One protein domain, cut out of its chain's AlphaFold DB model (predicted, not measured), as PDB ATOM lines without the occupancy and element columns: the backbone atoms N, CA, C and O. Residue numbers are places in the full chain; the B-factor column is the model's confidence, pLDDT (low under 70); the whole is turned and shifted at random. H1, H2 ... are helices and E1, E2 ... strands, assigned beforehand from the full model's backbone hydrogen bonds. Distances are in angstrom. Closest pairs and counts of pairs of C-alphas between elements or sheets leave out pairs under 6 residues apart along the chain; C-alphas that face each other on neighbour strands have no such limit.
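AT A GLANCE: This is residues 277 to 304, 345 to 446 and 481 to 503 of the 523 residues of an uncharacterized protein of Phaffia rhodozyma (UniProt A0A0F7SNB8). A small sheet of three parallel strands, E2, E3 and E5, has helix H5 packed over one face, and H4 lies side by side with H5. H1 and H6 both start near the end of E3 and lead off in different directions; H1 meets H3 at a steep angle, H2 and H7 make the farther part of this helical side, and a tiny separate pair of parallel strands, E1 and E4, lies by H3. The printed part has 153 residues with seven named helices and five named strands, in the order E1 E2 H1 H2 H3 H4 H5 E3 H6 E4 E5 H7, and is mostly helix. It is compact, with a radius of gyration of the C-alphas of 16.6 A and spans of 48 by 42 by 24 A.

HOW THE PARTS SIT: E1, residues 279 to 281, is the parallel neighbour of E4, residues 481 to 483; N 281 and O 482 are 2.8 A apart, within hydrogen-bond range. E2, residues 286 to 288, and E5, residues 486 to 488, are the edge strands beside the inner strand E3, residues 424 to 427; N 426 and O 287, and N 487 and O 425, are within hydrogen-bond range, each at 2.8 A. E4 runs on into E5 across a break of 2 residues, at 90 degrees. H1, residues 290 to 301, only grazes this sheet with residues 290 to 295. H2, residues 345 to 357, meets H3, residues 360 to 374, only through their link. H1 and H3 touch at a steep tilt of 59 degrees, opposite ways, through residues 295 to 299 of H1 and 360 to 361 of H3 alone; their closest C-alphas, of Leu 296 and Ile 360, are 7.0 A apart. H4, residues 386 to 394, and H5, residues 409 to 420, form a helical hairpin at a shallow tilt of 26 degrees; their closest C-alphas, of Ala 387 and Leu 416, are 5.7 A apart. H5, the hub, makes two layers with the sheet: it is over E3 at a height of 8.7 A and runs along the strands. H6, residues 430 to 441, only grazes the sheet and only just touches H5, only at their ends, with 3 pairs of C-alphas within 8 A, the closest those of Thr 411 and Ser 432 at 6.7 A. H7, residues 494 to 503, only just touches H2, with 3 pairs, the closest C-alphas those of Leu 348 and Leu 494 at 7.1 A. Every O i to N i+4 pair is within hydrogen-bond range in H1, H2, H4, H5 and H6, against 10 of 11 in H3 and 5 of 6 in H7.

IN THESE COORDINATES: E1 begins at C-alpha 279, (166.863, 160.637, 176.234). H3 is 21.3 A long, H2 18.4 A, H1 16.5 A and H5 16.3 A; E3 is 9.7 A. H7 ends at C-alpha 503, (198.832, 149.854, 176.717).

THE WHOLE: The C-alphas farthest apart, of Pro 304 and Gly 446, are 50.7 A apart. Residues 305 to 344 and 447 to 480 are not printed; the C-alpha gaps are 20.8 A and 29.4 A. The links H3 to H4 and H4 to H5 are long. Mean pLDDT of the printed part is 71.3, with 67 residues under 70, among them 491 to 503.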
ATOM      1  N   LEU A 277     165.477 158.590 169.909       43.56
ATOM      2  CA  LEU A 277     166.567 158.224 170.806       43.56
ATOM      3  C   LEU A 277     166.071 158.528 172.206       43.56
ATOM      4  O   LEU A 277     165.751 159.680 172.505       43.56
ATOM      5  N   ARG A 278     165.884 157.482 173.017       51.31
ATOM      6  CA  ARG A 278     165.386 157.699 174.364       51.31
ATOM      7  C   ARG A 278     166.407 158.596 175.025       51.31
ATOM      8  O   ARG A 278     167.569 158.204 175.108       51.31
ATOM      9  N   LEU A 279     165.995 159.790 175.437       55.47
ATOM     10  CA  LEU A 279     166.863 160.637 176.234       55.47
ATOM     11  C   LEU A 279     167.105 159.847 177.521       55.47
ATOM     12  O   LEU A 279     166.171 159.610 178.292       55.47
ATOM     13  N   LEU A 280     168.315 159.311 177.657       62.00
ATOM     14  CA  LEU A 280     168.714 158.541 178.819       62.00
ATOM     15  C   LEU A 280     168.982 159.535 179.938       62.00
ATOM     16  O   LEU A 280     169.877 160.367 179.830       62.00
ATOM     17  N   LEU A 281     168.182 159.456 180.990       67.19
ATOM     18  CA  LEU A 281     168.316 160.290 182.168       67.19
ATOM     19  C   LEU A 281     168.964 159.484 183.289       67.19
ATOM     20  O   LEU A 281     168.576 158.329 183.505       67.19
ATOM     21  N   PRO A 282     169.939 160.055 184.007       73.62
ATOM     22  CA  PRO A 282     170.426 159.440 185.227       73.62
ATOM     23  C   PRO A 282     169.303 159.412 186.274       73.62
ATOM     24  O   PRO A 282     168.353 160.200 186.233       73.62
ATOM     25  N   THR A 283     169.414 158.515 187.241       78.94
ATOM     26  CA  THR A 283     168.619 158.567 188.466       78.94
ATOM     27  C   THR A 283     169.187 159.603 189.430       78.94
ATOM     28  O   THR A 283     170.367 159.940 189.369       78.94
ATOM     29  N   LEU A 284     168.349 160.100 190.347       79.81
ATOM     30  CA  LEU A 284     168.811 160.972 191.437       79.81
ATOM     31  C   LEU A 284     169.648 160.203 192.467       79.81
ATOM     32  O   LEU A 284     170.521 160.780 193.113       79.81
ATOM     33  N   ASP A 285     169.422 158.894 192.571       83.94
ATOM     34  CA  ASP A 285     170.247 157.989 193.359       83.94
ATOM     35  C   ASP A 285     171.445 157.538 192.517       83.94
ATOM     36  O   ASP A 285     171.299 156.725 191.602       83.94
ATOM     37  N   LEU A 286     172.625 158.088 192.801       88.19
ATOM     38  CA  LEU A 286     173.857 157.770 192.079       88.19
ATOM     39  C   LEU A 286     174.684 156.719 192.810       88.19
ATOM     40  O   LEU A 286     174.932 156.824 194.012       88.19
ATOM     41  N   ASN A 287     175.168 155.732 192.064       92.25
ATOM     42  CA  ASN A 287     176.156 154.784 192.547       92.25
ATOM     43  C   ASN A 287     177.540 155.197 192.033       92.25
ATOM     44  O   ASN A 287     177.799 155.148 190.833       92.25
ATOM     45  N   LEU A 288     178.425 155.647 192.920       91.56
ATOM     46  CA  LEU A 288     179.740 156.148 192.521       91.56
ATOM     47  C   LEU A 288     180.734 154.989 192.449       91.56
ATOM     48  O   LEU A 288     181.030 154.351 193.458       91.56
ATOM     49  N   ASP A 289     181.258 154.735 191.255       91.88
ATOM     50  CA  ASP A 289     182.312 153.752 191.055       91.88
ATOM     51  C   ASP A 289     183.637 154.205 191.696       91.88
ATOM     52  O   ASP A 289     183.909 155.398 191.857       91.88
ATOM     53  N   LEU A 290     184.508 153.248 192.027       88.56
ATOM     54  CA  LEU A 290     185.797 153.533 192.661       88.56
ATOM     55  C   LEU A 290     186.675 154.459 191.805       88.56
ATOM     56  O   LEU A 290     187.363 155.322 192.351       88.56
ATOM     57  N   SER A 291     186.636 154.310 190.478       85.56
ATOM     58  CA  SER A 291     187.378 155.181 189.555       85.56
ATOM     59  C   SER A 291     186.978 156.656 189.703       85.56
ATOM     60  O   SER A 291     187.843 157.529 189.779       85.56
ATOM     61  N   LEU A 292     185.680 156.922 189.884       87.38
ATOM     62  CA  LEU A 292     185.148 158.259 190.125       87.38
ATOM     63  C   LEU A 292     185.533 158.798 191.503       87.38
ATOM     64  O   LEU A 292     185.897 159.966 191.622       87.38
ATOM     65  N   LEU A 293     185.491 157.965 192.546       86.81
ATOM     66  CA  LEU A 293     185.929 158.377 193.885       86.81
ATOM     67  C   LEU A 293     187.401 158.811 193.883       86.81
ATOM     68  O   LEU A 293     187.746 159.822 194.491       86.81
ATOM     69  N   LEU A 294     188.262 158.088 193.161       84.88
ATOM     70  CA  LEU A 294     189.666 158.466 192.994       84.88
ATOM     71  C   LEU A 294     189.819 159.780 192.220       84.88
ATOM     72  O   LEU A 294     190.628 160.620 192.613       84.88
ATOM     73  N   ALA A 295     189.029 159.981 191.162       81.00
ATOM     74  CA  ALA A 295     189.016 161.236 190.415       81.00
ATOM     75  C   ALA A 295     188.569 162.423 191.292       81.00
ATOM     76  O   ALA A 295     189.200 163.477 191.266       81.00
ATOM     77  N   LEU A 296     187.556 162.237 192.145       83.31
ATOM     78  CA  LEU A 296     187.097 163.252 193.098       83.31
ATOM     79  C   LEU A 296     188.163 163.591 194.144       83.31
ATOM     80  O   LEU A 296     188.405 164.766 194.408       83.31
ATOM     81  N   VAL A 297     188.828 162.585 194.720       85.00
ATOM     82  CA  VAL A 297     189.928 162.815 195.671       85.00
ATOM     83  C   VAL A 297     191.077 163.565 194.996       85.00
ATOM     84  O   VAL A 297     191.601 164.509 195.582       85.00
ATOM     85  N   SER A 298     191.438 163.194 193.762       79.81
ATOM     86  CA  SER A 298     192.439 163.912 192.964       79.81
ATOM     87  C   SER A 298     192.046 165.379 192.781       79.81
ATOM     88  O   SER A 298     192.819 166.272 193.127       79.81
ATOM     89  N   ALA A 299     190.811 165.635 192.340       76.94
ATOM     90  CA  ALA A 299     190.299 166.984 192.136       76.94
ATOM     91  C   ALA A 299     190.341 167.819 193.426       76.94
ATOM     92  O   ALA A 299     190.820 168.948 193.404       76.94
ATOM     93  N   ILE A 300     189.914 167.253 194.562       80.38
ATOM     94  CA  ILE A 300     189.934 167.938 195.866       80.38
ATOM     95  C   ILE A 300     191.370 168.264 196.297       80.38
ATOM     96  O   ILE A 300     191.636 169.376 196.747       80.38
ATOM     97  N   CYS A 301     192.305 167.324 196.136       78.38
ATOM     98  CA  CYS A 301     193.716 167.523 196.479       78.38
ATOM     99  C   CYS A 301     194.412 168.588 195.615       78.38
ATOM    100  O   CYS A 301     195.455 169.107 196.014       78.38
ATOM    101  N   HIS A 302     193.850 168.905 194.448       71.19
ATOM    102  CA  HIS A 302     194.358 169.915 193.524       71.19
ATOM    103  C   HIS A 302     193.570 171.230 193.553       71.19
ATOM    104  O   HIS A 302     193.893 172.142 192.790       71.19
ATOM    105  N   LEU A 303     192.582 171.368 194.445       71.81
ATOM    106  CA  LEU A 303     191.898 172.643 194.634       71.81
ATOM    107  C   LEU A 303     192.892 173.722 195.090       71.81
ATOM    108  O   LEU A 303     193.798 173.441 195.883       71.81
ATOM    109  N   PRO A 304     192.723 174.970 194.614       68.88
ATOM    110  CA  PRO A 304     193.519 176.075 195.109       68.88
ATOM    111  C   PRO A 304     193.333 176.191 196.620       68.88
ATOM    112  O   PRO A 304     192.227 176.035 197.145       68.88
ATOM    113  N   ALA A 345     205.351 163.464 181.404       62.00
ATOM    114  CA  ALA A 345     205.248 164.657 182.253       62.00
ATOM    115  C   ALA A 345     204.476 165.796 181.568       62.00
ATOM    116  O   ALA A 345     203.709 166.512 182.214       62.00
ATOM    117  N   ARG A 346     204.646 165.943 180.248       65.62
ATOM    118  CA  ARG A 346     203.889 166.916 179.455       65.62
ATOM    119  C   ARG A 346     202.426 166.497 179.328       65.62
ATOM    120  O   ARG A 346     201.559 167.342 179.518       65.62
ATOM    121  N   ALA A 347     202.158 165.214 179.080       62.50
ATOM    122  CA  ALA A 347     200.801 164.667 179.068       62.50
ATOM    123  C   ALA A 347     200.093 164.877 180.421       62.50
ATOM    124  O   ALA A 347     198.966 165.358 180.448       62.50
ATOM    125  N   LEU A 348     200.792 164.628 181.535       61.53
ATOM    126  CA  LEU A 348     200.278 164.852 182.892       61.53
ATOM    127  C   LEU A 348     199.978 166.327 183.174       61.53
ATOM    128  O   LEU A 348     198.979 166.635 183.814       61.53
ATOM    129  N   THR A 349     200.823 167.240 182.692       66.06
ATOM    130  CA  THR A 349     200.605 168.684 182.874       66.06
ATOM    131  C   THR A 349     199.385 169.152 182.086       66.06
ATOM    132  O   THR A 349     198.524 169.816 182.647       66.06
ATOM    133  N   ILE A 350     199.271 168.742 180.818       67.81
ATOM    134  CA  ILE A 350     198.113 169.061 179.970       67.81
ATOM    135  C   ILE A 350     196.827 168.491 180.580       67.81
ATOM    136  O   ILE A 350     195.802 169.169 180.609       67.81
ATOM    137  N   GLN A 351     196.876 167.264 181.103       68.50
ATOM    138  CA  GLN A 351     195.729 166.649 181.760       68.50
ATOM    139  C   GLN A 351     195.334 167.398 183.036       68.50
ATOM    140  O   GLN A 351     194.162 167.722 183.199       68.50
ATOM    141  N   LEU A 352     196.291 167.730 183.905       69.25
ATOM    142  CA  LEU A 352     196.016 168.503 185.116       69.25
ATOM    143  C   LEU A 352     195.431 169.882 184.781       69.25
ATOM    144  O   LEU A 352     194.476 170.317 185.417       69.25
ATOM    145  N   GLU A 353     195.962 170.561 183.763       69.75
ATOM    146  CA  GLU A 353     195.415 171.834 183.283       69.75
ATOM    147  C   GLU A 353     193.969 171.677 182.795       69.75
ATOM    148  O   GLU A 353     193.129 172.517 183.115       69.75
ATOM    149  N   SER A 354     193.650 170.587 182.088       67.75
ATOM    150  CA  SER A 354     192.273 170.294 181.678       67.75
ATOM    151  C   SER A 354     191.349 169.986 182.867       67.75
ATOM    152  O   SER A 354     190.237 170.510 182.919       67.75
ATOM    153  N   GLU A 355     191.827 169.229 183.864       67.12
ATOM    154  CA  GLU A 355     191.097 168.912 185.103       67.12
ATOM    155  C   GLU A 355     190.782 170.172 185.921       67.12
ATOM    156  O   GLU A 355     189.699 170.298 186.493       67.12
ATOM    157  N   LEU A 356     191.707 171.134 185.946       71.44
ATOM    158  CA  LEU A 356     191.519 172.417 186.625       71.44
ATOM    159  C   LEU A 356     190.543 173.344 185.884       71.44
ATOM    160  O   LEU A 356     189.849 174.132 186.528       71.44
ATOM    161  N   GLN A 357     190.480 173.270 184.551       73.19
ATOM    162  CA  GLN A 357     189.553 174.072 183.742       73.19
ATOM    163  C   GLN A 357     188.113 173.552 183.802       73.19
ATOM    164  O   GLN A 357     187.176 174.351 183.794       73.19
ATOM    165  N   ALA A 358     187.938 172.233 183.887       71.12
ATOM    166  CA  ALA A 358     186.641 171.578 183.993       71.12
ATOM    167  C   ALA A 358     186.635 170.611 185.188       71.12
ATOM    168  O   ALA A 358     186.794 169.401 185.012       71.12
ATOM    169  N   PRO A 359     186.447 171.120 186.421       76.50
ATOM    170  CA  PRO A 359     186.407 170.268 187.598       76.50
ATOM    171  C   PRO A 359     185.273 169.252 187.473       76.50
ATOM    172  O   PRO A 359     184.126 169.628 187.223       76.50
ATOM    173  N   ILE A 360     185.571 167.982 187.747       79.19
ATOM    174  CA  ILE A 360     184.599 166.877 187.693       79.19
ATOM    175  C   ILE A 360     183.333 167.148 188.529       79.19
ATOM    176  O   ILE A 360     182.234 166.726 188.184       79.19
ATOM    177  N   VAL A 361     183.464 167.915 189.617       79.94
ATOM    178  CA  VAL A 361     182.336 168.348 190.457       79.94
ATOM    179  C   VAL A 361     181.410 169.305 189.703       79.94
ATOM    180  O   VAL A 361     180.192 169.181 189.799       79.94
ATOM    181  N   SER A 362     181.962 170.245 188.937       79.25
ATOM    182  CA  SER A 362     181.179 171.191 188.134       79.25
ATOM    183  C   SER A 362     180.425 170.478 187.013       79.25
ATOM    184  O   SER A 362     179.272 170.808 186.740       79.25
ATOM    185  N   GLU A 363     181.050 169.473 186.397       77.12
ATOM    186  CA  GLU A 363     180.425 168.618 185.385       77.12
ATOM    187  C   GLU A 363     179.280 167.787 185.987       77.12
ATOM    188  O   GLU A 363     178.159 167.818 185.471       77.12
ATOM    189  N   LEU A 364     179.519 167.160 187.148       77.75
ATOM    190  CA  LEU A 364     178.501 166.445 187.924       77.75
ATOM    191  C   LEU A 364     177.285 167.333 188.226       77.75
ATOM    192  O   LEU A 364     176.145 166.937 187.981       77.75
ATOM    193  N   VAL A 365     177.522 168.546 188.737       82.00
ATOM    194  CA  VAL A 365     176.462 169.504 189.091       82.00
ATOM    195  C   VAL A 365     175.688 169.960 187.857       82.00
ATOM    196  O   VAL A 365     174.454 169.954 187.876       82.00
ATOM    197  N   ARG A 366     176.386 170.331 186.776       80.00
ATOM    198  CA  ARG A 366     175.764 170.759 185.514       80.00
ATOM    199  C   ARG A 366     174.812 169.688 184.988       80.00
ATOM    200  O   ARG A 366     173.678 169.986 184.608       80.00
ATOM    201  N   PHE A 367     175.261 168.440 184.987       71.44
ATOM    202  CA  PHE A 367     174.479 167.345 184.444       71.44
ATOM    203  C   PHE A 367     173.314 166.945 185.343       71.44
ATOM    204  O   PHE A 367     172.200 166.796 184.849       71.44
ATOM    205  N   LEU A 368     173.524 166.845 186.660       74.56
ATOM    206  CA  LEU A 368     172.432 166.557 187.593       74.56
ATOM    207  C   LEU A 368     171.343 167.627 187.537       74.56
ATOM    208  O   LEU A 368     170.164 167.290 187.591       74.56
ATOM    209  N   SER A 369     171.725 168.891 187.340       76.94
ATOM    210  CA  SER A 369     170.768 169.984 187.132       76.94
ATOM    211  C   SER A 369     169.953 169.777 185.849       76.94
ATOM    212  O   SER A 369     168.730 169.849 185.876       76.94
ATOM    213  N   THR A 370     170.618 169.407 184.748       68.69
ATOM    214  CA  THR A 370     169.964 169.129 183.452       68.69
ATOM    215  C   THR A 370     169.042 167.901 183.523       68.69
ATOM    216  O   THR A 370     167.963 167.872 182.932       68.69
ATOM    217  N   ALA A 371     169.452 166.864 184.254       64.69
ATOM    218  CA  ALA A 371     168.686 165.635 184.418       64.69
ATOM    219  C   ALA A 371     167.442 165.823 185.295       64.69
ATOM    220  O   ALA A 371     166.391 165.253 184.993       64.69
ATOM    221  N   LEU A 372     167.553 166.639 186.349       66.31
ATOM    222  CA  LEU A 372     166.450 166.979 187.247       66.31
ATOM    223  C   LEU A 372     165.315 167.694 186.498       66.31
ATOM    224  O   LEU A 372     164.144 167.434 186.760       66.31
ATOM    225  N   GLU A 373     165.655 168.538 185.522       64.81
ATOM    226  CA  GLU A 373     164.682 169.240 184.674       64.81
ATOM    227  C   GLU A 373     163.921 168.301 183.720       64.81
ATOM    228  O   GLU A 373     162.817 168.619 183.278       64.81
ATOM    229  N   ALA A 374     164.473 167.121 183.427       57.25
ATOM    230  CA  ALA A 374     163.927 166.181 182.453       57.25
ATOM    231  C   ALA A 374     163.206 164.964 183.079       57.25
ATOM    232  O   ALA A 374     162.530 164.214 182.366       57.25
ATOM    233  N   SER A 375     163.332 164.728 184.392       45.31
ATOM    234  CA  SER A 375     162.912 163.469 185.026       45.31
ATOM    235  C   SER A 375     161.441 163.446 185.479       45.31
ATOM    236  O   SER A 375     161.133 163.612 186.657       45.31
ATOM    237  N   VAL A 376     160.514 163.135 184.568       50.62
ATOM    238  CA  VAL A 376     159.190 162.583 184.925       50.62
ATOM    239  C   VAL A 376     158.865 161.437 183.962       50.62
ATOM    240  O   VAL A 376     158.322 161.646 182.882       50.62
ATOM    241  N   GLY A 377     159.236 160.205 184.321       52.12
ATOM    242  CA  GLY A 377     158.940 159.020 183.512       52.12
ATOM    243  C   GLY A 377     159.117 157.701 184.281       52.12
ATOM    244  O   GLY A 377     159.967 157.631 185.176       52.12
ATOM    245  N   PRO A 378     158.311 156.664 183.981       48.72
ATOM    246  CA  PRO A 378     158.341 155.381 184.686       48.72
ATOM    247  C   PRO A 378     159.616 154.562 184.408       48.72
ATOM    248  O   PRO A 378     160.266 154.714 183.373       48.72
ATOM    249  N   LEU A 379     159.956 153.667 185.344       50.84
ATOM    250  CA  LEU A 379     161.084 152.732 185.252       50.84
ATOM    251  C   LEU A 379     160.901 151.733 184.096       50.84
ATOM    252  O   LEU A 379     159.843 151.129 183.946       50.84
ATOM    253  N   GLY A 380     161.936 151.563 183.269       52.75
ATOM    254  CA  GLY A 380     161.932 150.637 182.133       52.75
ATOM    255  C   GLY A 380     162.651 149.316 182.426       52.75
ATOM    256  O   GLY A 380     163.639 149.287 183.153       52.75
ATOM    257  N   SER A 381     162.220 148.242 181.759       53.16
ATOM    258  CA  SER A 381     162.674 146.840 181.886       53.16
ATOM    259  C   SER A 381     164.124 146.534 181.453       53.16
ATOM    260  O   SER A 381     164.478 145.377 181.231       53.16
ATOM    261  N   SER A 382     164.982 147.545 181.272       54.94
ATOM    262  CA  SER A 382     166.359 147.348 180.779       54.94
ATOM    263  C   SER A 382     167.316 146.801 181.846       54.94
ATOM    264  O   SER A 382     168.368 146.269 181.497       54.94
ATOM    265  N   PHE A 383     166.967 146.935 183.127       58.75
ATOM    266  CA  PHE A 383     167.802 146.540 184.265       58.75
ATOM    267  C   PHE A 383     167.811 145.017 184.498       58.75
ATOM    268  O   PHE A 383     168.847 144.446 184.844       58.75
ATOM    269  N   ASP A 384     166.698 144.335 184.214       60.75
ATOM    270  CA  ASP A 384     166.479 142.935 184.611       60.75
ATOM    271  C   ASP A 384     167.429 141.935 183.938       60.75
ATOM    272  O   ASP A 384     167.807 140.922 184.528       60.75
ATOM    273  N   ASN A 385     167.842 142.216 182.700       65.12
ATOM    274  CA  ASN A 385     168.679 141.296 181.930       65.12
ATOM    275  C   ASN A 385     170.182 141.486 182.192       65.12
ATOM    276  O   ASN A 385     170.971 140.610 181.855       65.12
ATOM    277  N   LEU A 386     170.594 142.616 182.778       73.88
ATOM    278  CA  LEU A 386     172.011 142.961 182.910       73.88
ATOM    279  C   LEU A 386     172.645 142.380 184.183       73.88
ATOM    280  O   LEU A 386     173.794 141.938 184.156       73.88
ATOM    281  N   ALA A 387     171.896 142.322 185.290       76.88
ATOM    282  CA  ALA A 387     172.409 141.806 186.561       76.88
ATOM    283  C   ALA A 387     172.903 140.344 186.492       76.88
ATOM    284  O   ALA A 387     173.970 140.068 187.046       76.88
ATOM    285  N   PRO A 388     172.202 139.391 185.840       73.81
ATOM    286  CA  PRO A 388     172.700 138.022 185.699       73.81
ATOM    287  C   PRO A 388     174.038 137.949 184.956       73.81
ATOM    288  O   PRO A 388     174.939 137.239 185.397       73.81
ATOM    289  N   THR A 389     174.200 138.727 183.882       76.19
ATOM    290  CA  THR A 389     175.438 138.742 183.093       76.19
ATOM    291  C   THR A 389     176.604 139.328 183.877       76.19
ATOM    292  O   THR A 389     177.687 138.752 183.885       76.19
ATOM    293  N   LEU A 390     176.380 140.427 184.600       82.81
ATOM    294  CA  LEU A 390     177.401 141.015 185.468       82.81
ATOM    295  C   LEU A 390     177.860 140.033 186.559       82.81
ATOM    296  O   LEU A 390     179.059 139.895 186.779       82.81
ATOM    297  N   ARG A 391     176.933 139.291 187.189       82.00
ATOM    298  CA  ARG A 391     177.285 138.241 188.166       82.00
ATOM    299  C   ARG A 391     178.124 137.132 187.547       82.00
ATOM    300  O   ARG A 391     179.094 136.711 188.162       82.00
ATOM    301  N   ALA A 392     177.769 136.683 186.344       79.25
ATOM    302  CA  ALA A 392     178.541 135.661 185.649       79.25
ATOM    303  C   ALA A 392     179.983 136.129 185.403       79.25
ATOM    304  O   ALA A 392     180.906 135.368 185.651       79.25
ATOM    305  N   LEU A 393     180.189 137.387 184.998       80.81
ATOM    306  CA  LEU A 393     181.527 137.949 184.758       80.81
ATOM    307  C   LEU A 393     182.367 138.127 186.024       80.81
ATOM    308  O   LEU A 393     183.593 138.053 185.956       80.81
ATOM    309  N   LEU A 394     181.712 138.378 187.155       84.19
ATOM    310  CA  LEU A 394     182.359 138.493 188.459       84.19
ATOM    311  C   LEU A 394     182.698 137.133 189.073       84.19
ATOM    312  O   LEU A 394     183.591 137.060 189.914       84.19
ATOM    313  N   ASP A 395     182.015 136.065 188.657       80.12
ATOM    314  CA  ASP A 395     182.259 134.715 189.146       80.12
ATOM    315  C   ASP A 395     183.255 133.960 188.236       80.12
ATOM    316  O   ASP A 395     182.883 133.451 187.170       80.12
ATOM    317  N   PRO A 396     184.528 133.816 188.653       65.69
ATOM    318  CA  PRO A 396     185.541 133.118 187.866       65.69
ATOM    319  C   PRO A 396     185.264 131.614 187.722       65.69
ATOM    320  O   PRO A 396     185.895 130.964 186.890       65.69
ATOM    321  N   SER A 397     184.357 131.044 188.522       62.16
ATOM    322  CA  SER A 397     183.977 129.629 188.445       62.16
ATOM    323  C   SER A 397     182.865 129.357 187.428       62.16
ATOM    324  O   SER A 397     182.764 128.243 186.914       62.16
ATOM    325  N   VAL A 398     182.066 130.378 187.103       52.88
ATOM    326  CA  VAL A 398     180.913 130.276 186.194       52.88
ATOM    327  C   VAL A 398     181.246 130.817 184.802       52.88
ATOM    328  O   VAL A 398     180.697 130.354 183.800       52.88
ATOM    329  N   SER A 399     182.183 131.761 184.709       53.34
ATOM    330  CA  SER A 399     182.579 132.359 183.441       53.34
ATOM    331  C   SER A 399     183.703 131.581 182.752       53.34
ATOM    332  O   SER A 399     184.868 131.648 183.138       53.34
ATOM    333  N   SER A 400     183.393 130.935 181.623       52.28
ATOM    334  CA  SER A 400     184.417 130.543 180.638       52.28
ATOM    335  C   SER A 400     185.004 131.749 179.884       52.28
ATOM    336  O   SER A 400     185.866 131.582 179.017       52.28
ATOM    337  N   MET A 401     184.504 132.959 180.148       57.44
ATOM    338  CA  MET A 401     184.934 134.202 179.520       57.44
ATOM    339  C   MET A 401     186.150 134.717 180.288       57.44
ATOM    340  O   MET A 401     186.068 135.018 181.480       57.44
ATOM    341  N   LYS A 402     187.293 134.829 179.608       56.75
ATOM    342  CA  LYS A 402     188.431 135.565 180.161       56.75
ATOM    343  C   LYS A 402     188.065 137.051 180.135       56.75
ATOM    344  O   LYS A 402     187.866 137.563 179.031       56.75
ATOM    345  N   PRO A 403     187.960 137.739 181.287       59.75
ATOM    346  CA  PRO A 403     187.776 139.182 181.280       59.75
ATOM    347  C   PRO A 403     188.929 139.803 180.488       59.75
ATOM    348  O   PRO A 403     190.087 139.398 180.636       59.75
ATOM    349  N   SER A 404     188.615 140.740 179.593       68.31
ATOM    350  CA  SER A 404     189.658 141.499 178.909       68.31
ATOM    351  C   SER A 404     190.498 142.235 179.954       68.31
ATOM    352  O   SER A 404     189.983 142.634 180.997       68.31
ATOM    353  N   ALA A 405     191.786 142.458 179.682       68.81
ATOM    354  CA  ALA A 405     192.679 143.165 180.611       68.81
ATOM    355  C   ALA A 405     192.178 144.580 180.995       68.81
ATOM    356  O   ALA A 405     192.577 145.147 182.014       68.81
ATOM    357  N   SER A 406     191.287 145.136 180.177       77.38
ATOM    358  CA  SER A 406     190.614 146.420 180.355       77.38
ATOM    359  C   SER A 406     189.382 146.388 181.266       77.38
ATOM    360  O   SER A 406     188.957 147.455 181.705       77.38
ATOM    361  N   LEU A 407     188.794 145.218 181.545       82.50
ATOM    362  CA  LEU A 407     187.590 145.080 182.365       82.50
ATOM    363  C   LEU A 407     187.977 144.905 183.837       82.50
ATOM    364  O   LEU A 407     188.490 143.861 184.237       82.50
ATOM    365  N   THR A 408     187.754 145.935 184.650       86.56
ATOM    366  CA  THR A 408     188.128 145.899 186.065       86.56
ATOM    367  C   THR A 408     186.996 145.326 186.926       86.56
ATOM    368  O   THR A 408     185.835 145.702 186.736       86.56
ATOM    369  N   PRO A 409     187.305 144.467 187.920       87.44
ATOM    370  CA  PRO A 409     186.294 143.910 188.822       87.44
ATOM    371  C   PRO A 409     185.483 144.982 189.557       87.44
ATOM    372  O   PRO A 409     184.268 144.868 189.643       87.44
ATOM    373  N   HIS A 410     186.126 146.074 189.991       87.75
ATOM    374  CA  HIS A 410     185.428 147.153 190.698       87.75
ATOM    375  C   HIS A 410     184.336 147.809 189.843       87.75
ATOM    376  O   HIS A 410     183.251 148.056 190.353       87.75
ATOM    377  N   THR A 411     184.577 148.036 188.544       89.38
ATOM    378  CA  THR A 411     183.574 148.661 187.667       89.38
ATOM    379  C   THR A 411     182.386 147.723 187.470       89.38
ATOM    380  O   THR A 411     181.240 148.168 187.473       89.38
ATOM    381  N   LEU A 412     182.640 146.418 187.329       90.00
ATOM    382  CA  LEU A 412     181.594 145.397 187.229       90.00
ATOM    383  C   LEU A 412     180.759 145.294 188.509       90.00
ATOM    384  O   LEU A 412     179.533 145.258 188.421       90.00
ATOM    385  N   ASP A 413     181.410 145.273 189.674       91.31
ATOM    386  CA  ASP A 413     180.745 145.246 190.981       91.31
ATOM    387  C   ASP A 413     179.884 146.496 191.179       91.31
ATOM    388  O   ASP A 413     178.698 146.389 191.500       91.31
ATOM    389  N   SER A 414     180.440 147.681 190.905       92.19
ATOM    390  CA  SER A 414     179.707 148.946 190.948       92.19
ATOM    391  C   SER A 414     178.500 148.909 190.010       92.19
ATOM    392  O   SER A 414     177.386 149.223 190.421       92.19
ATOM    393  N   LEU A 415     178.664 148.469 188.760       89.06
ATOM    394  CA  LEU A 415     177.545 148.328 187.825       89.06
ATOM    395  C   LEU A 415     176.489 147.351 188.331       89.06
ATOM    396  O   LEU A 415     175.303 147.644 188.224       89.06
ATOM    397  N   LEU A 416     176.893 146.219 188.906       89.19
ATOM    398  CA  LEU A 416     175.962 145.228 189.432       89.19
ATOM    399  C   LEU A 416     175.138 145.804 190.587       89.19
ATOM    400  O   LEU A 416     173.923 145.611 190.612       89.19
ATOM    401  N   VAL A 417     175.777 146.522 191.512       91.38
ATOM    402  CA  VAL A 417     175.094 147.197 192.626       91.38
ATOM    403  C   VAL A 417     174.142 148.268 192.104       91.38
ATOM    404  O   VAL A 417     172.988 148.298 192.530       91.38
ATOM    405  N   GLY A 418     174.593 149.094 191.155       88.19
ATOM    406  CA  GLY A 418     173.754 150.109 190.525       88.19
ATOM    407  C   GLY A 418     172.525 149.490 189.869       88.19
ATOM    408  O   GLY A 418     171.403 149.896 190.146       88.19
ATOM    409  N   VAL A 419     172.710 148.412 189.104       84.56
ATOM    410  CA  VAL A 419     171.602 147.707 188.451       84.56
ATOM    411  C   VAL A 419     170.627 147.109 189.466       84.56
ATOM    412  O   VAL A 419     169.420 147.251 189.305       84.56
ATOM    413  N   GLN A 420     171.126 146.460 190.522       84.00
ATOM    414  CA  GLN A 420     170.290 145.833 191.554       84.00
ATOM    415  C   GLN A 420     169.482 146.837 192.382       84.00
ATOM    416  O   GLN A 420     168.450 146.470 192.937       84.00
ATOM    417  N   ARG A 421     169.976 148.071 192.502       85.75
ATOM    418  CA  ARG A 421     169.340 149.148 193.270       85.75
ATOM    419  C   ARG A 421     168.637 150.176 192.392       85.75
ATOM    420  O   ARG A 421     168.183 151.184 192.915       85.75
ATOM    421  N   GLU A 422     168.571 149.930 191.083       82.56
ATOM    422  CA  GLU A 422     168.007 150.859 190.097       82.56
ATOM    423  C   GLU A 422     168.659 152.255 190.143       82.56
ATOM    424  O   GLU A 422     168.002 153.269 189.924       82.56
ATOM    425  N   MET A 423     169.964 152.297 190.422       87.50
ATOM    426  CA  MET A 423     170.792 153.500 190.482       87.50
ATOM    427  C   MET A 423     171.644 153.620 189.214       87.50
ATOM    428  O   MET A 423     172.158 152.627 188.695       87.50
ATOM    429  N   THR A 424     171.868 154.844 188.743       87.56
ATOM    430  CA  THR A 424     172.841 155.130 187.691       87.56
ATOM    431  C   THR A 424     174.246 155.044 188.273       87.56
ATOM    432  O   THR A 424     174.606 155.798 189.180       87.56
ATOM    433  N   THR A 425     175.051 154.125 187.743       91.19
ATOM    434  CA  THR A 425     176.458 153.997 188.128       91.19
ATOM    435  C   THR A 425     177.298 155.035 187.399       91.19
ATOM    436  O   THR A 425     177.359 155.032 186.172       91.19
ATOM    437  N   VAL A 426     177.982 155.899 188.139       90.31
ATOM    438  CA  VAL A 426     178.854 156.936 187.583       90.31
ATOM    439  C   VAL A 426     180.307 156.483 187.686       90.31
ATOM    440  O   VAL A 426     180.755 156.100 188.765       90.31
ATOM    441  N   THR A 427     181.044 156.498 186.577       90.50
ATOM    442  CA  THR A 427     182.415 155.965 186.483       90.50
ATOM    443  C   THR A 427     183.276 156.807 185.542       90.50
ATOM    444  O   THR A 427     182.760 157.408 184.603       90.50
ATOM    445  N   THR A 428     184.594 156.839 185.758       86.81
ATOM    446  CA  THR A 428     185.551 157.378 184.766       86.81
ATOM    447  C   THR A 428     186.150 156.271 183.894       86.81
ATOM    448  O   THR A 428     186.770 156.540 182.862       86.81
ATOM    449  N   ASN A 429     185.913 155.003 184.252       85.94
ATOM    450  CA  ASN A 429     186.506 153.836 183.611       85.94
ATOM    451  C   ASN A 429     185.761 153.435 182.326       85.94
ATOM    452  O   ASN A 429     185.087 152.403 182.208       85.94
ATOM    453  N   ARG A 430     185.917 154.281 181.307       82.62
ATOM    454  CA  ARG A 430     185.325 154.102 179.976       82.62
ATOM    455  C   ARG A 430     185.771 152.810 179.293       82.62
ATOM    456  O   ARG A 430     185.007 152.229 178.521       82.62
ATOM    457  N   SER A 431     187.003 152.362 179.537       79.56
ATOM    458  CA  SER A 431     187.548 151.154 178.909       79.56
ATOM    459  C   SER A 431     186.844 149.897 179.414       79.56
ATOM    460  O   SER A 431     186.467 149.064 178.592       79.56
ATOM    461  N   SER A 432     186.568 149.798 180.720       83.62
ATOM    462  CA  SER A 432     185.777 148.700 181.287       83.62
ATOM    463  C   SER A 432     184.372 148.646 180.695       83.62
ATOM    464  O   SER A 432     183.938 147.579 180.271       83.62
ATOM    465  N   LEU A 433     183.684 149.784 180.567       83.75
ATOM    466  CA  LEU A 433     182.347 149.822 179.967       83.75
ATOM    467  C   LEU A 433     182.340 149.459 178.481       83.75
ATOM    468  O   LEU A 433     181.499 148.674 178.046       83.75
ATOM    469  N   ARG A 434     183.302 149.967 177.697       79.62
ATOM    470  CA  ARG A 434     183.445 149.568 176.288       79.62
ATOM    471  C   ARG A 434     183.725 148.082 176.150       79.62
ATOM    472  O   ARG A 434     183.161 147.439 175.273       79.62
ATOM    473  N   SER A 435     184.596 147.534 176.989       78.75
ATOM    474  CA  SER A 435     184.913 146.110 176.952       78.75
ATOM    475  C   SER A 435     183.739 145.249 177.375       78.75
ATOM    476  O   SER A 435     183.476 144.251 176.716       78.75
ATOM    477  N   LEU A 436     182.995 145.663 178.399       81.25
ATOM    478  CA  LEU A 436     181.764 145.006 178.811       81.25
ATOM    479  C   LEU A 436     180.742 144.990 177.670       81.25
ATOM    480  O   LEU A 436     180.173 143.947 177.380       81.25
ATOM    481  N   TRP A 437     180.530 146.111 176.982       76.88
ATOM    482  CA  TRP A 437     179.574 146.172 175.871       76.88
ATOM    483  C   TRP A 437     180.044 145.442 174.632       76.88
ATOM    484  O   TRP A 437     179.240 144.760 174.018       76.88
ATOM    485  N   SER A 438     181.335 145.489 174.318       71.06
ATOM    486  CA  SER A 438     181.919 144.640 173.279       71.06
ATOM    487  C   SER A 438     181.700 143.155 173.592       71.06
ATOM    488  O   SER A 438     181.390 142.373 172.702       71.06
ATOM    489  N   LEU A 439     181.802 142.770 174.869       71.94
ATOM    490  CA  LEU A 439     181.538 141.410 175.334       71.94
ATOM    491  C   LEU A 439     180.055 141.033 175.224       71.94
ATOM    492  O   LEU A 439     179.742 139.908 174.847       71.94
ATOM    493  N   LEU A 440     179.149 141.962 175.548       67.25
ATOM    494  CA  LEU A 440     177.707 141.770 175.365       67.25
ATOM    495  C   LEU A 440     177.307 141.720 173.883       67.25
ATOM    496  O   LEU A 440     176.358 141.019 173.538       67.25
ATOM    497  N   ASP A 441     178.023 142.448 173.027       58.03
ATOM    498  CA  ASP A 441     177.803 142.507 171.581       58.03
ATOM    499  C   ASP A 441     178.412 141.321 170.835       58.03
ATOM    500  O   ASP A 441     178.031 141.057 169.691       58.03
ATOM    501  N   ASP A 442     179.368 140.610 171.437       57.66
ATOM    502  CA  ASP A 442     180.014 139.479 170.794       57.66
ATOM    503  C   ASP A 442     179.039 138.287 170.710       57.66
ATOM    504  O   ASP A 442     178.729 137.634 171.711       57.66
ATOM    505  N   PRO A 443     178.577 137.921 169.500       48.12
ATOM    506  CA  PRO A 443     177.670 136.790 169.331       48.12
ATOM    507  C   PRO A 443     178.268 135.445 169.713       48.12
ATOM    508  O   PRO A 443     177.519 134.493 169.921       48.12
ATOM    509  N   SER A 444     179.599 135.330 169.751       43.75
ATOM    510  CA  SER A 444     180.277 134.092 170.134       43.75
ATOM    511  C   SER A 444     180.181 133.807 171.634       43.75
ATOM    512  O   SER A 444     180.427 132.679 172.068       43.75
ATOM    513  N   LEU A 445     179.792 134.818 172.412       45.47
ATOM    514  CA  LEU A 445     179.703 134.787 173.865       45.47
ATOM    515  C   LEU A 445     178.293 134.481 174.383       45.47
ATOM    516  O   LEU A 445     178.117 134.240 175.579       45.47
ATOM    517  N   GLY A 446     177.316 134.327 173.484       41.72
ATOM    518  CA  GLY A 446     176.148 133.498 173.754       41.72
ATOM    519  C   GLY A 446     176.586 132.040 173.855       41.72
ATOM    520  O   GLY A 446     176.590 131.351 172.845       41.72
ATOM    521  N   THR A 481     161.475 159.223 177.386       49.50
ATOM    522  CA  THR A 481     162.646 159.222 178.276       49.50
ATOM    523  C   THR A 481     162.947 157.796 178.756       49.50
ATOM    524  O   THR A 481     162.045 156.984 178.964       49.50
ATOM    525  N   GLY A 482     164.229 157.439 178.861       55.97
ATOM    526  CA  GLY A 482     164.701 156.174 179.442       55.97
ATOM    527  C   GLY A 482     165.646 156.455 180.608       55.97
ATOM    528  O   GLY A 482     166.156 157.561 180.708       55.97
ATOM    529  N   ARG A 483     165.899 155.486 181.496       65.75
ATOM    530  CA  ARG A 483     166.906 155.642 182.563       65.75
ATOM    531  C   ARG A 483     168.258 155.081 182.130       65.75
ATOM    532  O   ARG A 483     168.310 154.005 181.534       65.75
ATOM    533  N   ALA A 484     169.331 155.801 182.436       67.31
ATOM    534  CA  ALA A 484     170.696 155.346 182.220       67.31
ATOM    535  C   ALA A 484     171.130 154.374 183.325       67.31
ATOM    536  O   ALA A 484     170.922 154.625 184.512       67.31
ATOM    537  N   VAL A 485     171.767 153.276 182.931       77.00
ATOM    538  CA  VAL A 485     172.398 152.319 183.849       77.00
ATOM    539  C   VAL A 485     173.792 152.797 184.243       77.00
ATOM    540  O   VAL A 485     174.210 152.602 185.381       77.00
ATOM    541  N   ALA A 486     174.507 153.431 183.313       80.44
ATOM    542  CA  ALA A 486     175.828 153.973 183.581       80.44
ATOM    543  C   ALA A 486     175.985 155.387 183.024       80.44
ATOM    544  O   ALA A 486     175.374 155.756 182.020       80.44
ATOM    545  N   TRP A 487     176.843 156.165 183.662       82.69
ATOM    546  CA  TRP A 487     177.246 157.488 183.221       82.69
ATOM    547  C   TRP A 487     178.767 157.586 183.286       82.69
ATOM    548  O   TRP A 487     179.376 157.338 184.328       82.69
ATOM    549  N   VAL A 488     179.374 157.885 182.143       83.25
ATOM    550  CA  VAL A 488     180.817 158.046 181.995       83.25
ATOM    551  C   VAL A 488     181.167 159.525 182.054       83.25
ATOM    552  O   VAL A 488     180.662 160.298 181.241       83.25
ATOM    553  N   LEU A 489     182.042 159.885 182.988       80.06
ATOM    554  CA  LEU A 489     182.597 161.231 183.135       80.06
ATOM    555  C   LEU A 489     184.039 161.284 182.616       80.06
ATOM    556  O   LEU A 489     184.803 160.334 182.812       80.06
ATOM    557  N   GLU A 490     184.422 162.401 181.992       70.06
ATOM    558  CA  GLU A 490     185.830 162.768 181.795       70.06
ATOM    559  C   GLU A 490     186.045 164.167 182.383       70.06
ATOM    560  O   GLU A 490     185.232 165.043 182.133       70.06
ATOM    561  N   PRO A 491     187.148 164.426 183.098       56.69
ATOM    562  CA  PRO A 491     188.458 163.817 182.888       56.69
ATOM    563  C   PRO A 491     188.664 162.477 183.602       56.69
ATOM    564  O   PRO A 491     188.180 162.229 184.705       56.69
ATOM    565  N   ARG A 492     189.420 161.597 182.935       58.69
ATOM    566  CA  ARG A 492     189.949 160.368 183.537       58.69
ATOM    567  C   ARG A 492     190.810 160.740 184.729       58.69
ATOM    568  O   ARG A 492     191.542 161.719 184.658       58.69
ATOM    569  N   SER A 493     190.821 159.917 185.772       53.28
ATOM    570  CA  SER A 493     191.847 160.083 186.802       53.28
ATOM    571  C   SER A 493     193.245 159.989 186.159       53.28
ATOM    572  O   SER A 493     193.463 159.217 185.216       53.28
ATOM    573  N   LEU A 494     194.201 160.769 186.671       52.22
ATOM    574  CA  LEU A 494     195.621 160.776 186.286       52.22
ATOM    575  C   LEU A 494     196.196 159.362 186.034       52.22
ATOM    576  O   LEU A 494     196.978 159.142 185.109       52.22
ATOM    577  N   ALA A 495     195.768 158.378 186.833       50.19
ATOM    578  CA  ALA A 495     196.228 156.994 186.762       50.19
ATOM    579  C   ALA A 495     195.706 156.219 185.533       50.19
ATOM    580  O   ALA A 495     196.399 155.339 185.021       50.19
ATOM    581  N   GLU A 496     194.506 156.527 185.033       51.91
ATOM    582  CA  GLU A 496     193.913 155.827 183.882       51.91
ATOM    583  C   GLU A 496     194.505 156.284 182.543       51.91
ATOM    584  O   GLU A 496     194.628 155.483 181.614       51.91
ATOM    585  N   SER A 497     194.907 157.553 182.442       53.44
ATOM    586  CA  SER A 497     195.591 158.097 181.261       53.44
ATOM    587  C   SER A 497     196.974 157.467 181.074       53.44
ATOM    588  O   SER A 497     197.304 156.988 179.987       53.44
ATOM    589  N   MET A 498     197.732 157.324 182.171       48.41
ATOM    590  CA  MET A 498     199.033 156.644 182.158       48.41
ATOM    591  C   MET A 498     198.925 155.170 181.748       48.41
ATOM    592  O   MET A 498     199.810 154.664 181.058       48.41
ATOM    593  N   LYS A 499     197.841 154.486 182.138       53.16
ATOM    594  CA  LYS A 499     197.603 153.089 181.753       53.16
ATOM    595  C   LYS A 499     197.296 152.954 180.256       53.16
ATOM    596  O   LYS A 499     197.843 152.077 179.597       53.16
ATOM    597  N   ALA A 500     196.495 153.865 179.699       53.06
ATOM    598  CA  ALA A 500     196.190 153.875 178.268       53.06
ATOM    599  C   ALA A 500     197.433 154.153 177.398       53.06
ATOM    600  O   ALA A 500     197.596 153.515 176.361       53.06
ATOM    601  N   GLU A 501     198.330 155.051 177.822       51.09
ATOM    602  CA  GLU A 501     199.599 155.301 177.118       51.09
ATOM    603  C   GLU A 501     200.533 154.081 177.193       51.09
ATOM    604  O   GLU A 501     201.130 153.706 176.184       51.09
ATOM    605  N   SER A 502     200.603 153.398 178.345       53.41
ATOM    606  CA  SER A 502     201.375 152.156 178.464       53.41
ATOM    607  C   SER A 502     200.807 151.010 177.625       53.41
ATOM    608  O   SER A 502     201.580 150.262 177.035       53.41
ATOM    609  N   ASP A 503     199.481 150.892 177.523       48.62
ATOM    610  CA  ASP A 503     198.832 149.854 176.717       48.62
ATOM    611  C   ASP A 503     199.060 150.100 175.211       48.62
ATOM    612  O   ASP A 503     199.374 149.165 174.480       48.62
TER     613      ASP A 503